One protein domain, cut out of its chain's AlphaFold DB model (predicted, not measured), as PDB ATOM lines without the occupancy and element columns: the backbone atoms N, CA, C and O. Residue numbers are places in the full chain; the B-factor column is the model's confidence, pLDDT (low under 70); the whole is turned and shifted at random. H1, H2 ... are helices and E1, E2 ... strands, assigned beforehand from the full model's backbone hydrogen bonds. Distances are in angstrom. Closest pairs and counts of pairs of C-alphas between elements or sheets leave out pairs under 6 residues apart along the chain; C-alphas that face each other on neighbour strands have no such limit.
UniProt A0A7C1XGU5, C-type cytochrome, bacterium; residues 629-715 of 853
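Overview. This is residues 629 to 715 of the 853 residues of the protein "C-type cytochrome" of bacterium (UniProt A0A7C1XGU5). The hairpin of H2 and H3 is packed between H1 on one side and H5 and H6 on the other, with a small parallel sheet of E1 and E2 at one end. The 87 printed residues hold H1 H2 H3 H4 E1 H5 H6 E2 in this order, mostly helix. The whole is compact, radius of gyration of the C-alphas 11.8 A, and elongated, spanning 37 by 23 by 21 A.

Arrangement. Start at H1, residues 629 to 633; it touches H3, residues 654 to 666, at C-alphas 629 and 663, 4.1 A apart. H2, residues 637 to 648, forms a helical hairpin with H3, opposite ways at a shallow tilt of 33 degrees, only just short of steep; with residues 643 to 648 alone it touches H3, closest at C-alphas 647 and 657, 4.1 A. H4, residues 671 to 674, touches no helix. H5, residues 685 to 691, touches H6, residues 696 to 706, at a steep tilt of 53 degrees, closest at C-alphas 691 and 699, 4.6 A. H6 touches H3, closest at C-alphas 658 and 698, 5.5 A. E1, residues 678 to 680, and E2, residues 709 to 711, are parallel neighbours, N 710 and O 678 being 2.8 A apart; with H5 and H6 they form a strand-helix-strand unit, parallel strands joined through helices, its crossover right-handed. Every O i to N i+4 pair is within hydrogen-bond range in H1, H2, H3 and H5, and 6 of 7 in H6; H4 is too short for one.

Along the chain. Find C-alpha 629 at (38.262, -2.948, -47.288), where H1 begins. H2 is 16.8 A long, H3 18.2 A and H6 14.8 A. E2 ends at C-alpha 711, (50.701, -10.227, -31.764).

Size, cuts and confidence. The C-alphas farthest apart, of Pro 653 and Ala 715, are 37.3 A apart. The printed part has no cut, and its links between named elements are tight. In this model pLDDT is under 70 at residues 670 to 673 and 712 to 715.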
ATOM      1  N   ARG A 629      39.029  -3.410 -48.449       96.62
ATOM      2  CA  ARG A 629      38.262  -2.948 -47.288       96.62
ATOM      3  C   ARG A 629      37.345  -4.045 -46.749       96.62
ATOM      4  O   ARG A 629      37.351  -4.319 -45.553       96.62
ATOM      5  N   ARG A 630      36.566  -4.695 -47.614       95.19
ATOM      6  CA  ARG A 630      35.639  -5.771 -47.221       95.19
ATOM      7  C   ARG A 630      36.367  -7.015 -46.707       95.19
ATOM      8  O   ARG A 630      35.947  -7.579 -45.700       95.19
ATOM      9  N   ALA A 631      37.477  -7.394 -47.338       95.25
ATOM     10  CA  ALA A 631      38.331  -8.499 -46.909       95.25
ATOM     11  C   ALA A 631      38.859  -8.269 -45.485       95.25
ATOM     12  O   ALA A 631      38.708  -9.131 -44.619       95.25
ATOM     13  N   VAL A 632      39.386  -7.074 -45.197       93.12
ATOM     14  CA  VAL A 632      39.897  -6.731 -43.860       93.12
ATOM     15  C   VAL A 632      38.769  -6.592 -42.832       93.12
ATOM     16  O   VAL A 632      38.924  -7.068 -41.702       93.12
ATOM     17  N   ARG A 633      37.619  -6.016 -43.223       88.88
ATOM     18  CA  ARG A 633      36.419  -5.889 -42.372       88.88
ATOM     19  C   ARG A 633      35.842  -7.246 -41.965       88.88
ATOM     20  O   ARG A 633      35.327  -7.347 -40.859       88.88
ATOM     21  N   SER A 634      36.004  -8.285 -42.791       86.88
ATOM     22  CA  SER A 634      35.517  -9.642 -42.491       86.88
ATOM     23  C   SER A 634      36.121 -10.285 -41.248       86.88
ATOM     24  O   SER A 634      35.585 -11.273 -40.756       86.88
ATOM     25  N   ARG A 635      37.218  -9.720 -40.724       84.31
ATOM     26  CA  ARG A 635      37.981 -10.247 -39.582       84.31
ATOM     27  C   ARG A 635      38.516 -11.665 -39.787       84.31
ATOM     28  O   ARG A 635      38.996 -12.265 -38.830       84.31
ATOM     29  N   ASP A 636      38.489 -12.163 -41.019       85.88
ATOM     30  CA  ASP A 636      39.144 -13.402 -41.411       85.88
ATOM     31  C   ASP A 636      40.671 -13.181 -41.435       85.88
ATOM     32  O   ASP A 636      41.157 -12.354 -42.221       85.88
ATOM     33  N   PRO A 637      41.449 -13.871 -40.576       83.38
ATOM     34  CA  PRO A 637      42.887 -13.639 -40.479       83.38
ATOM     35  C   PRO A 637      43.640 -13.960 -41.771       83.38
ATOM     36  O   PRO A 637      44.664 -13.332 -42.050       83.38
ATOM     37  N   GLU A 638      43.163 -14.922 -42.565       88.56
ATOM     38  CA  GLU A 638      43.828 -15.288 -43.810       88.56
ATOM     39  C   GLU A 638      43.574 -14.250 -44.893       88.56
ATOM     40  O   GLU A 638      44.528 -13.803 -45.525       88.56
ATOM     41  N   GLN A 639      42.342 -13.762 -45.045       92.12
ATOM     42  CA  GLN A 639      42.071 -12.652 -45.959       92.12
ATOM     43  C   GLN A 639      42.861 -11.393 -45.582       92.12
ATOM     44  O   GLN A 639      43.424 -10.734 -46.457       92.12
ATOM     45  N   GLN A 640      42.971 -11.076 -44.285       90.69
ATOM     46  CA  GLN A 640      43.796  -9.962 -43.810       90.69
ATOM     47  C   GLN A 640      45.274 -10.142 -44.194       90.69
ATOM     48  O   GLN A 640      45.895  -9.204 -44.696       90.69
ATOM     49  N   ARG A 641      45.836 -11.347 -44.019       90.88
ATOM     50  CA  ARG A 641      47.206 -11.657 -44.467       90.88
ATOM     51  C   ARG A 641      47.350 -11.565 -45.982       90.88
ATOM     52  O   ARG A 641      48.357 -11.049 -46.455       90.88
ATOM     53  N   GLN A 642      46.368 -12.044 -46.739       94.31
ATOM     54  CA  GLN A 642      46.392 -12.037 -48.199       94.31
ATOM     55  C   GLN A 642      46.374 -10.619 -48.776       94.31
ATOM     56  O   GLN A 642      47.103 -10.372 -49.731       94.31
ATOM     57  N   VAL A 643      45.633  -9.677 -48.178       95.75
ATOM     58  CA  VAL A 643      45.692  -8.251 -48.564       95.75
ATOM     59  C   VAL A 643      47.103  -7.688 -48.377       95.75
ATOM     60  O   VAL A 643      47.630  -7.033 -49.273       95.75
ATOM     61  N   LEU A 644      47.739  -7.973 -47.234       94.75
ATOM     62  CA  LEU A 644      49.091  -7.491 -46.937       94.75
ATOM     63  C   LEU A 644      50.146  -8.119 -47.856       94.75
ATOM     64  O   LEU A 644      51.028  -7.415 -48.336       94.75
ATOM     65  N   ARG A 645      50.045  -9.429 -48.123       94.75
ATOM     66  CA  ARG A 645      50.928 -10.126 -49.071       94.75
ATOM     67  C   ARG A 645      50.775  -9.556 -50.480       94.75
ATOM     68  O   ARG A 645      51.780  -9.199 -51.073       94.75
ATOM     69  N   PHE A 646      49.540  -9.385 -50.954       95.88
ATOM     70  CA  PHE A 646      49.253  -8.801 -52.266       95.88
ATOM     71  C   PHE A 646      49.884  -7.411 -52.437       95.88
ATOM     72  O   PHE A 646      50.483  -7.131 -53.469       95.88
ATOM     73  N   ALA A 647      49.805  -6.551 -51.416       95.75
ATOM     74  CA  ALA A 647      50.413  -5.222 -51.470       95.75
ATOM     75  C   ALA A 647      51.955  -5.241 -51.439       95.75
ATOM     76  O   ALA A 647      52.573  -4.311 -51.943       95.75
ATOM     77  N   ALA A 648      52.573  -6.268 -50.848       94.31
ATOM     78  CA  ALA A 648      54.028  -6.392 -50.722       94.31
ATOM     79  C   ALA A 648      54.689  -7.186 -51.863       94.31
ATOM     80  O   ALA A 648      55.911  -7.338 -51.877       94.31
ATOM     81  N   GLU A 649      53.911  -7.743 -52.790       93.12
ATOM     82  CA  GLU A 649      54.442  -8.540 -53.893       93.12
ATOM     83  C   GLU A 649      55.198  -7.665 -54.905       93.12
ATOM     84  O   GLU A 649      54.617  -6.716 -55.428       93.12
ATOM     85  N   PRO A 650      56.443  -8.014 -55.286       89.31
ATOM     86  CA  PRO A 650      57.213  -7.230 -56.258       89.31
ATOM     87  C   PRO A 650      56.538  -7.077 -57.628       89.31
ATOM     88  O   PRO A 650      56.781  -6.111 -58.343       89.31
ATOM     89  N   ALA A 651      55.691  -8.038 -58.011       89.44
ATOM     90  CA  ALA A 651      54.962  -8.015 -59.276       89.44
ATOM     91  C   ALA A 651      53.719  -7.099 -59.256       89.44
ATOM     92  O   ALA A 651      53.145  -6.845 -60.323       89.44
ATOM     93  N   CYS A 652      53.296  -6.628 -58.075       91.75
ATOM     94  CA  CYS A 652      52.128  -5.775 -57.875       91.75
ATOM     95  C   CYS A 652      52.462  -4.316 -58.252       91.75
ATOM     96  O   CYS A 652      53.382  -3.737 -57.676       91.75
ATOM     97  N   PRO A 653      51.748  -3.692 -59.210       95.06
ATOM     98  CA  PRO A 653      51.903  -2.269 -59.506       95.06
ATOM     99  C   PRO A 653      51.725  -1.400 -58.253       95.06
ATOM    100  O   PRO A 653      50.800  -1.620 -57.470       95.06
ATOM    101  N   GLY A 654      52.547  -0.354 -58.099       93.94
ATOM    102  CA  GLY A 654      52.520   0.517 -56.913       93.94
ATOM    103  C   GLY A 654      51.139   1.115 -56.615       93.94
ATOM    104  O   GLY A 654      50.710   1.155 -55.463       93.94
ATOM    105  N   TRP A 655      50.374   1.481 -57.649       95.31
ATOM    106  CA  TRP A 655      49.010   1.989 -57.482       95.31
ATOM    107  C   TRP A 655      48.029   0.928 -56.942       95.31
ATOM    108  O   TRP A 655      47.148   1.264 -56.145       95.31
ATOM    109  N   GLN A 656      48.192  -0.351 -57.315       96.81
ATOM    110  CA  GLN A 656      47.382  -1.467 -56.803       96.81
ATOM    111  C   GLN A 656      47.737  -1.772 -55.346       96.81
ATOM    112  O   GLN A 656      46.836  -1.931 -54.519       96.81
ATOM    113  N   ALA A 657      49.032  -1.780 -55.015       96.38
ATOM    114  CA  ALA A 657      49.507  -1.906 -53.641       96.38
ATOM    115  C   ALA A 657      48.956  -0.770 -52.761       96.38
ATOM    116  O   ALA A 657      48.381  -1.018 -51.696       96.38
ATOM    117  N   ALA A 658      49.012   0.475 -53.246       96.50
ATOM    118  CA  ALA A 658      48.446   1.628 -52.556       96.50
ATOM    119  C   ALA A 658      46.915   1.521 -52.407       96.50
ATOM    120  O   ALA A 658      46.378   1.821 -51.341       96.50
ATOM    121  N   ALA A 659      46.192   1.058 -53.433       97.12
ATOM    122  CA  ALA A 659      44.748   0.820 -53.362       97.12
ATOM    123  C   ALA A 659      44.383  -0.243 -52.312       97.12
ATOM    124  O   ALA A 659      43.461  -0.030 -51.517       97.12
ATOM    125  N   ALA A 660      45.132  -1.346 -52.255       97.75
ATOM    126  CA  ALA A 660      44.931  -2.406 -51.275       97.75
ATOM    127  C   ALA A 660      45.131  -1.903 -49.838       97.75
ATOM    128  O   ALA A 660      44.275  -2.124 -48.975       97.75
ATOM    129  N   LEU A 661      46.209  -1.149 -49.591       97.75
ATOM    130  CA  LEU A 661      46.486  -0.572 -48.275       97.75
ATOM    131  C   LEU A 661      45.475   0.508 -47.881       97.75
ATOM    132  O   LEU A 661      45.030   0.532 -46.733       97.75
ATOM    133  N   ARG A 662      45.038   1.358 -48.823       96.88
ATOM    134  CA  ARG A 662      43.940   2.312 -48.585       96.88
ATOM    135  C   ARG A 662      42.663   1.589 -48.162       96.88
ATOM    136  O   ARG A 662      42.048   1.988 -47.176       96.88
ATOM    137  N   GLY A 663      42.287   0.518 -48.864       96.19
ATOM    138  CA  GLY A 663      41.139  -0.314 -48.500       96.19
ATOM    139  C   GLY A 663      41.276  -0.906 -47.098       96.19
ATOM    140  O   GLY A 663      40.372  -0.766 -46.274       96.19
ATOM    141  N   ALA A 664      42.437  -1.486 -46.787       95.94
ATOM    142  CA  ALA A 664      42.720  -2.052 -45.471       95.94
ATOM    143  C   ALA A 664      42.619  -1.012 -44.344       95.94
ATOM    144  O   ALA A 664      42.022  -1.288 -43.306       95.94
ATOM    145  N   VAL A 665      43.140   0.201 -44.553       94.94
ATOM    146  CA  VAL A 665      43.025   1.303 -43.586       94.94
ATOM    147  C   VAL A 665      41.572   1.746 -43.412       94.94
ATOM    148  O   VAL A 665      41.142   1.965 -42.279       94.94
ATOM    149  N   GLN A 666      40.796   1.840 -44.498       92.38
ATOM    150  CA  GLN A 666      39.370   2.193 -44.446       92.38
ATOM    151  C   GLN A 666      38.508   1.151 -43.717       92.38
ATOM    152  O   GLN A 666      37.395   1.470 -43.307       92.38
ATOM    153  N   ALA A 667      38.989  -0.083 -43.566       90.25
ATOM    154  CA  ALA A 667      38.300  -1.130 -42.815       90.25
ATOM    155  C   ALA A 667      38.523  -1.047 -41.299       90.25
ATOM    156  O   ALA A 667      37.817  -1.713 -40.543       90.25
ATOM    157  N   LEU A 668      39.524  -0.284 -40.849       85.94
ATOM    158  CA  LEU A 668      39.823  -0.149 -39.430       85.94
ATOM    159  C   LEU A 668      38.793   0.763 -38.750       85.94
ATOM    160  O   LEU A 668      38.490   1.838 -39.277       85.94
ATOM    161  N   PRO A 669      38.338   0.423 -37.532       75.25
ATOM    162  CA  PRO A 669      37.543   1.344 -36.739       75.25
ATOM    163  C   PRO A 669      38.354   2.606 -36.398       75.25
ATOM    164  O   PRO A 669      39.595   2.612 -36.369       75.25
ATOM    165  N   LYS A 670      37.647   3.702 -36.123       68.25
ATOM    166  CA  LYS A 670      38.256   4.968 -35.698       68.25
ATOM    167  C   LYS A 670      38.663   4.921 -34.215       68.25
ATOM    168  O   LYS A 670      38.139   4.143 -33.419       68.25
ATOM    169  N   GLY A 671      39.612   5.779 -33.831       63.19
ATOM    170  CA  GLY A 671      40.025   5.978 -32.433       63.19
ATOM    171  C   GLY A 671      40.687   4.760 -31.767       63.19
ATOM    172  O   GLY A 671      41.323   3.938 -32.424       63.19
ATOM    173  N   ASN A 672      40.536   4.639 -30.441       53.94
ATOM    174  CA  ASN A 672      41.241   3.649 -29.603       53.94
ATOM    175  C   ASN A 672      40.938   2.178 -29.946       53.94
ATOM    176  O   ASN A 672      41.682   1.290 -29.541       53.94
ATOM    177  N   ARG A 673      39.872   1.916 -30.710       63.09
ATOM    178  CA  ARG A 673      39.480   0.580 -31.191       63.09
ATOM    179  C   ARG A 673      40.365   0.050 -32.308       63.09
ATOM    180  O   ARG A 673      40.366  -1.148 -32.570       63.09
ATOM    181  N   ARG A 674      41.108   0.942 -32.969       73.00
ATOM    182  CA  ARG A 674      42.038   0.577 -34.036       73.00
ATOM    183  C   ARG A 674      43.107  -0.392 -33.532       73.00
ATOM    184  O   ARG A 674      43.471  -1.322 -34.243       73.00
ATOM    185  N   ARG A 675      43.591  -0.194 -32.302       73.44
ATOM    186  CA  ARG A 675      44.651  -1.014 -31.711       73.44
ATOM    187  C   ARG A 675      44.152  -2.441 -31.466       73.44
ATOM    188  O   ARG A 675      43.221  -2.657 -30.697       73.44
ATOM    189  N   GLY A 676      44.803  -3.418 -32.092       73.69
ATOM    190  CA  GLY A 676      44.474  -4.840 -31.969       73.69
ATOM    191  C   GLY A 676      43.262  -5.298 -32.779       73.69
ATOM    192  O   GLY A 676      42.727  -6.383 -32.518       73.69
ATOM    193  N   TRP A 677      42.838  -4.493 -33.759       79.00
ATOM    194  CA  TRP A 677      41.833  -4.896 -34.738       79.00
ATOM    195  C   TRP A 677      42.362  -5.990 -35.672       79.00
ATOM    196  O   TRP A 677      41.648  -6.950 -35.966       79.00
ATOM    197  N   LEU A 678      43.631  -5.874 -36.073       85.38
ATOM    198  CA  LEU A 678      44.337  -6.883 -36.855       85.38
ATOM    199  C   LEU A 678      45.024  -7.858 -35.897       85.38
ATOM    200  O   LEU A 678      45.938  -7.475 -35.163       85.38
ATOM    201  N   ARG A 679      44.562  -9.109 -35.866       80.62
ATOM    202  CA  ARG A 679      45.071 -10.132 -34.944       80.62
ATOM    203  C   ARG A 679      45.890 -11.151 -35.713       80.62
ATOM    204  O   ARG A 679      45.355 -11.861 -36.559       80.62
ATOM    205  N   PHE A 680      47.171 -11.233 -35.381       81.94
ATOM    206  CA  PHE A 680      48.102 -12.159 -36.007       81.94
ATOM    207  C   PHE A 680      48.922 -12.891 -34.942       81.94
ATOM    208  O   PHE A 680      49.108 -12.401 -33.829       81.94
ATOM    209  N   GLU A 681      49.430 -14.071 -35.284       82.06
ATOM    210  CA  GLU A 681      50.341 -14.822 -34.410       82.06
ATOM    211  C   GLU A 681      51.689 -14.110 -34.252       82.06
ATOM    212  O   GLU A 681      52.285 -14.147 -33.180       82.06
ATOM    213  N   SER A 682      52.125 -13.403 -35.296       83.31
ATOM    214  CA  SER A 682      53.321 -12.562 -35.361       83.31
ATOM    215  C   SER A 682      53.049 -11.337 -36.241       83.31
ATOM    216  O   SER A 682      52.088 -11.326 -37.015       83.31
ATOM    217  N   VAL A 683      53.860 -10.278 -36.121       85.00
ATOM    218  CA  VAL A 683      53.735  -9.122 -37.027       85.00
ATOM    219  C   VAL A 683      53.974  -9.612 -38.462       85.00
ATOM    220  O   VAL A 683      55.026 -10.199 -38.713       85.00
ATOM    221  N   PRO A 684      53.048  -9.383 -39.414       87.56
ATOM    222  CA  PRO A 684      53.230  -9.852 -40.783       87.56
ATOM    223  C   PRO A 684      54.493  -9.244 -41.419       87.56
ATOM    224  O   PRO A 684      54.577  -8.016 -41.506       87.56
ATOM    225  N   PRO A 685      55.442 -10.051 -41.937       89.56
ATOM    226  CA  PRO A 685      56.665  -9.533 -42.559       89.56
ATOM    227  C   PRO A 685      56.391  -8.576 -43.725       89.56
ATOM    228  O   PRO A 685      57.053  -7.553 -43.858       89.56
ATOM    229  N   ALA A 686      55.350  -8.865 -44.514       89.94
ATOM    230  CA  ALA A 686      54.876  -8.003 -45.595       89.94
ATOM    231  C   ALA A 686      54.543  -6.581 -45.111       89.94
ATOM    232  O   ALA A 686      54.871  -5.603 -45.772       89.94
ATOM    233  N   LEU A 687      53.934  -6.453 -43.929       90.88
ATOM    234  CA  LEU A 687      53.570  -5.156 -43.363       90.88
ATOM    235  C   LEU A 687      54.797  -4.378 -42.874       90.88
ATOM    236  O   LEU A 687      54.854  -3.165 -43.053       90.88
ATOM    237  N   VAL A 688      55.786  -5.076 -42.304       90.56
ATOM    238  CA  VAL A 688      57.069  -4.476 -41.909       90.56
ATOM    239  C   VAL A 688      57.807  -3.948 -43.141       90.56
ATOM    240  O   VAL A 688      58.226  -2.793 -43.146       90.56
ATOM    241  N   ALA A 689      57.892  -4.744 -44.210       90.94
ATOM    242  CA  ALA A 689      58.513  -4.321 -45.464       90.94
ATOM    243  C   ALA A 689      57.838  -3.063 -46.040       90.94
ATOM    244  O   ALA A 689      58.512  -2.089 -46.360       90.94
ATOM    245  N   LEU A 690      56.502  -3.039 -46.083       92.69
ATOM    246  CA  LEU A 690      55.739  -1.887 -46.575       92.69
ATOM    247  C   LEU A 690      55.902  -0.636 -45.697       92.69
ATOM    248  O   LEU A 690      55.934   0.474 -46.222       92.69
ATOM    249  N   SER A 691      56.048  -0.791 -44.376       91.44
ATOM    250  CA  SER A 691      56.330   0.334 -43.467       91.44
ATOM    251  C   SER A 691      57.726   0.947 -43.657       91.44
ATOM    252  O   SER A 691      57.949   2.095 -43.282       91.44
ATOM    253  N   GLY A 692      58.653   0.203 -44.267       90.56
ATOM    254  CA  GLY A 692      59.992   0.669 -44.630       90.56
ATOM    255  C   GLY A 692      60.123   1.168 -46.074       90.56
ATOM    256  O   GLY A 692      61.238   1.432 -46.499       90.56
ATOM    257  N   SER A 693      59.024   1.261 -46.832       91.44
ATOM    258  CA  SER A 693      59.027   1.707 -48.234       91.44
ATOM    259  C   SER A 693      59.385   3.193 -48.377       91.44
ATOM    260  O   SER A 693      58.900   4.012 -47.597       91.44
ATOM    261  N   ASP A 694      60.134   3.549 -49.426       92.00
ATOM    262  CA  ASP A 694      60.402   4.948 -49.809       92.00
ATOM    263  C   ASP A 694      59.181   5.630 -50.461       92.00
ATOM    264  O   ASP A 694      59.090   6.856 -50.525       92.00
ATOM    265  N   ASP A 695      58.206   4.843 -50.930       92.50
ATOM    266  CA  ASP A 695      56.928   5.356 -51.429       92.50
ATOM    267  C   ASP A 695      55.983   5.702 -50.264       92.50
ATOM    268  O   ASP A 695      55.446   4.818 -49.585       92.50
ATOM    269  N   ALA A 696      55.723   6.999 -50.076       92.25
ATOM    270  CA  ALA A 696      54.816   7.524 -49.057       92.25
ATOM    271  C   ALA A 696      53.374   6.994 -49.186       92.25
ATOM    272  O   ALA A 696      52.675   6.861 -48.172       92.25
ATOM    273  N   ALA A 697      52.925   6.656 -50.402       91.06
ATOM    274  CA  ALA A 697      51.605   6.076 -50.645       91.06
ATOM    275  C   ALA A 697      51.477   4.646 -50.092       91.06
ATOM    276  O   ALA A 697      50.359   4.194 -49.834       91.06
ATOM    277  N   LEU A 698      52.604   3.961 -49.865       94.25
ATOM    278  CA  LEU A 698      52.672   2.646 -49.226       94.25
ATOM    279  C   LEU A 698      53.015   2.766 -47.737       94.25
ATOM    280  O   LEU A 698      52.310   2.209 -46.892       94.25
ATOM    281  N   GLN A 699      54.043   3.553 -47.411       95.56
ATOM    282  CA  GLN A 699      54.561   3.710 -46.053       95.56
ATOM    283  C   GLN A 699      53.506   4.253 -45.080       95.56
ATOM    284  O   GLN A 699      53.314   3.701 -43.994       95.56
ATOM    285  N   GLY A 700      52.797   5.324 -45.455       93.94
ATOM    286  CA  GLY A 700      51.806   5.967 -44.587       93.94
ATOM    287  C   GLY A 700      50.688   5.006 -44.156       93.94
ATOM    288  O   GLY A 700      50.501   4.778 -42.955       93.94
ATOM    289  N   PRO A 701      49.957   4.391 -45.104       95.25
ATOM    290  CA  PRO A 701      48.952   3.376 -44.800       95.25
ATOM    291  C   PRO A 701      49.501   2.150 -44.051       95.25
ATOM    292  O   PRO A 701      48.845   1.668 -43.125       95.25
ATOM    293  N   ALA A 702      50.700   1.667 -44.396       94.44
ATOM    294  CA  ALA A 702      51.333   0.542 -43.704       94.44
ATOM    295  C   ALA A 702      51.614   0.858 -42.227       94.44
ATOM    296  O   ALA A 702      51.295   0.049 -41.358       94.44
ATOM    297  N   ASN A 703      52.094   2.062 -41.911       92.25
ATOM    298  CA  ASN A 703      52.289   2.509 -40.529       92.25
ATOM    299  C   ASN A 703      50.972   2.570 -39.740       92.25
ATOM    300  O   ASN A 703      50.918   2.176 -38.572       92.25
ATOM    301  N   VAL A 704      49.880   3.001 -40.383       91.06
ATOM    302  CA  VAL A 704      48.544   2.992 -39.765       91.06
ATOM    303  C   VAL A 704      48.088   1.568 -39.438       91.06
ATOM    304  O   VAL A 704      47.556   1.330 -38.352       91.06
ATOM    305  N   LEU A 705      48.297   0.624 -40.360       92.38
ATOM    306  CA  LEU A 705      47.958  -0.788 -40.171       92.38
ATOM    307  C   LEU A 705      48.844  -1.442 -39.108       92.38
ATOM    308  O   LEU A 705      48.330  -2.189 -38.280       92.38
ATOM    309  N   LEU A 706      50.139  -1.121 -39.068       89.69
ATOM    310  CA  LEU A 706      51.073  -1.623 -38.060       89.69
ATOM    311  C   LEU A 706      50.632  -1.215 -36.648       89.69
ATOM    312  O   LEU A 706      50.588  -2.053 -35.750       89.69
ATOM    313  N   GLY A 707      50.180   0.031 -36.473       85.62
ATOM    314  CA  GLY A 707      49.577   0.501 -35.219       85.62
ATOM    315  C   GLY A 707      48.260  -0.198 -34.838       85.62
ATOM    316  O   GLY A 707      47.820  -0.106 -33.689       85.62
ATOM    317  N   ALA A 708      47.627  -0.907 -35.777       86.94
ATOM    318  CA  ALA A 708      46.417  -1.693 -35.556       86.94
ATOM    319  C   ALA A 708      46.690  -3.176 -35.236       86.94
ATOM    320  O   ALA A 708      45.757  -3.886 -34.843       86.94
ATOM    321  N   VAL A 709      47.935  -3.647 -35.375       86.38
ATOM    322  CA  VAL A 709      48.319  -5.048 -35.142       86.38
ATOM    323  C   VAL A 709      48.372  -5.389 -33.656       86.38
ATOM    324  O   VAL A 709      48.844  -4.616 -32.821       86.38
ATOM    325  N   ARG A 710      47.930  -6.605 -33.332       82.44
ATOM    326  CA  ARG A 710      48.229  -7.298 -32.081       82.44
ATOM    327  C   ARG A 710      48.823  -8.677 -32.370       82.44
ATOM    328  O   ARG A 710      48.276  -9.415 -33.187       82.44
ATOM    329  N   VAL A 711      49.914  -8.987 -31.669       79.25
ATOM    330  CA  VAL A 711      50.701 -10.227 -31.764       79.25
ATOM    331  C   VAL A 711      50.445 -11.107 -30.540       79.25
ATOM    332  O   VAL A 711      50.461 -10.592 -29.424       79.25
ATOM    333  N   GLY A 712      50.265 -12.415 -30.741       60.88
ATOM    334  CA  GLY A 712      50.274 -13.417 -29.665       60.88
ATOM    335  C   GLY A 712      48.915 -13.748 -29.027       60.88
ATOM    336  O   GLY A 712      48.026 -12.903 -28.900       60.88
ATOM    337  N   GLY A 713      48.784 -15.022 -28.624       49.94
ATOM    338  CA  GLY A 713      47.593 -15.734 -28.130       49.94
ATOM    339  C   GLY A 713      47.071 -15.342 -26.747       49.94
ATOM    340  O   GLY A 713      46.619 -16.193 -25.987       49.94
ATOM    341  N   GLU A 714      47.062 -14.058 -26.423       38.31
ATOM    342  CA  GLU A 714      46.232 -13.575 -25.331       38.31
ATOM    343  C   GLU A 714      44.819 -13.309 -25.859       38.31
ATOM    344  O   GLU A 714      44.564 -12.319 -26.560       38.31
ATOM    345  N   ALA A 715      43.844 -14.107 -25.419       38.69
ATOM    346  CA  ALA A 715      42.539 -13.519 -25.157       38.69
ATOM    347  C   ALA A 715      42.809 -12.280 -24.291       38.69
ATOM    348  O   ALA A 715      43.324 -12.431 -23.190       38.69
TER     349      ALA A 715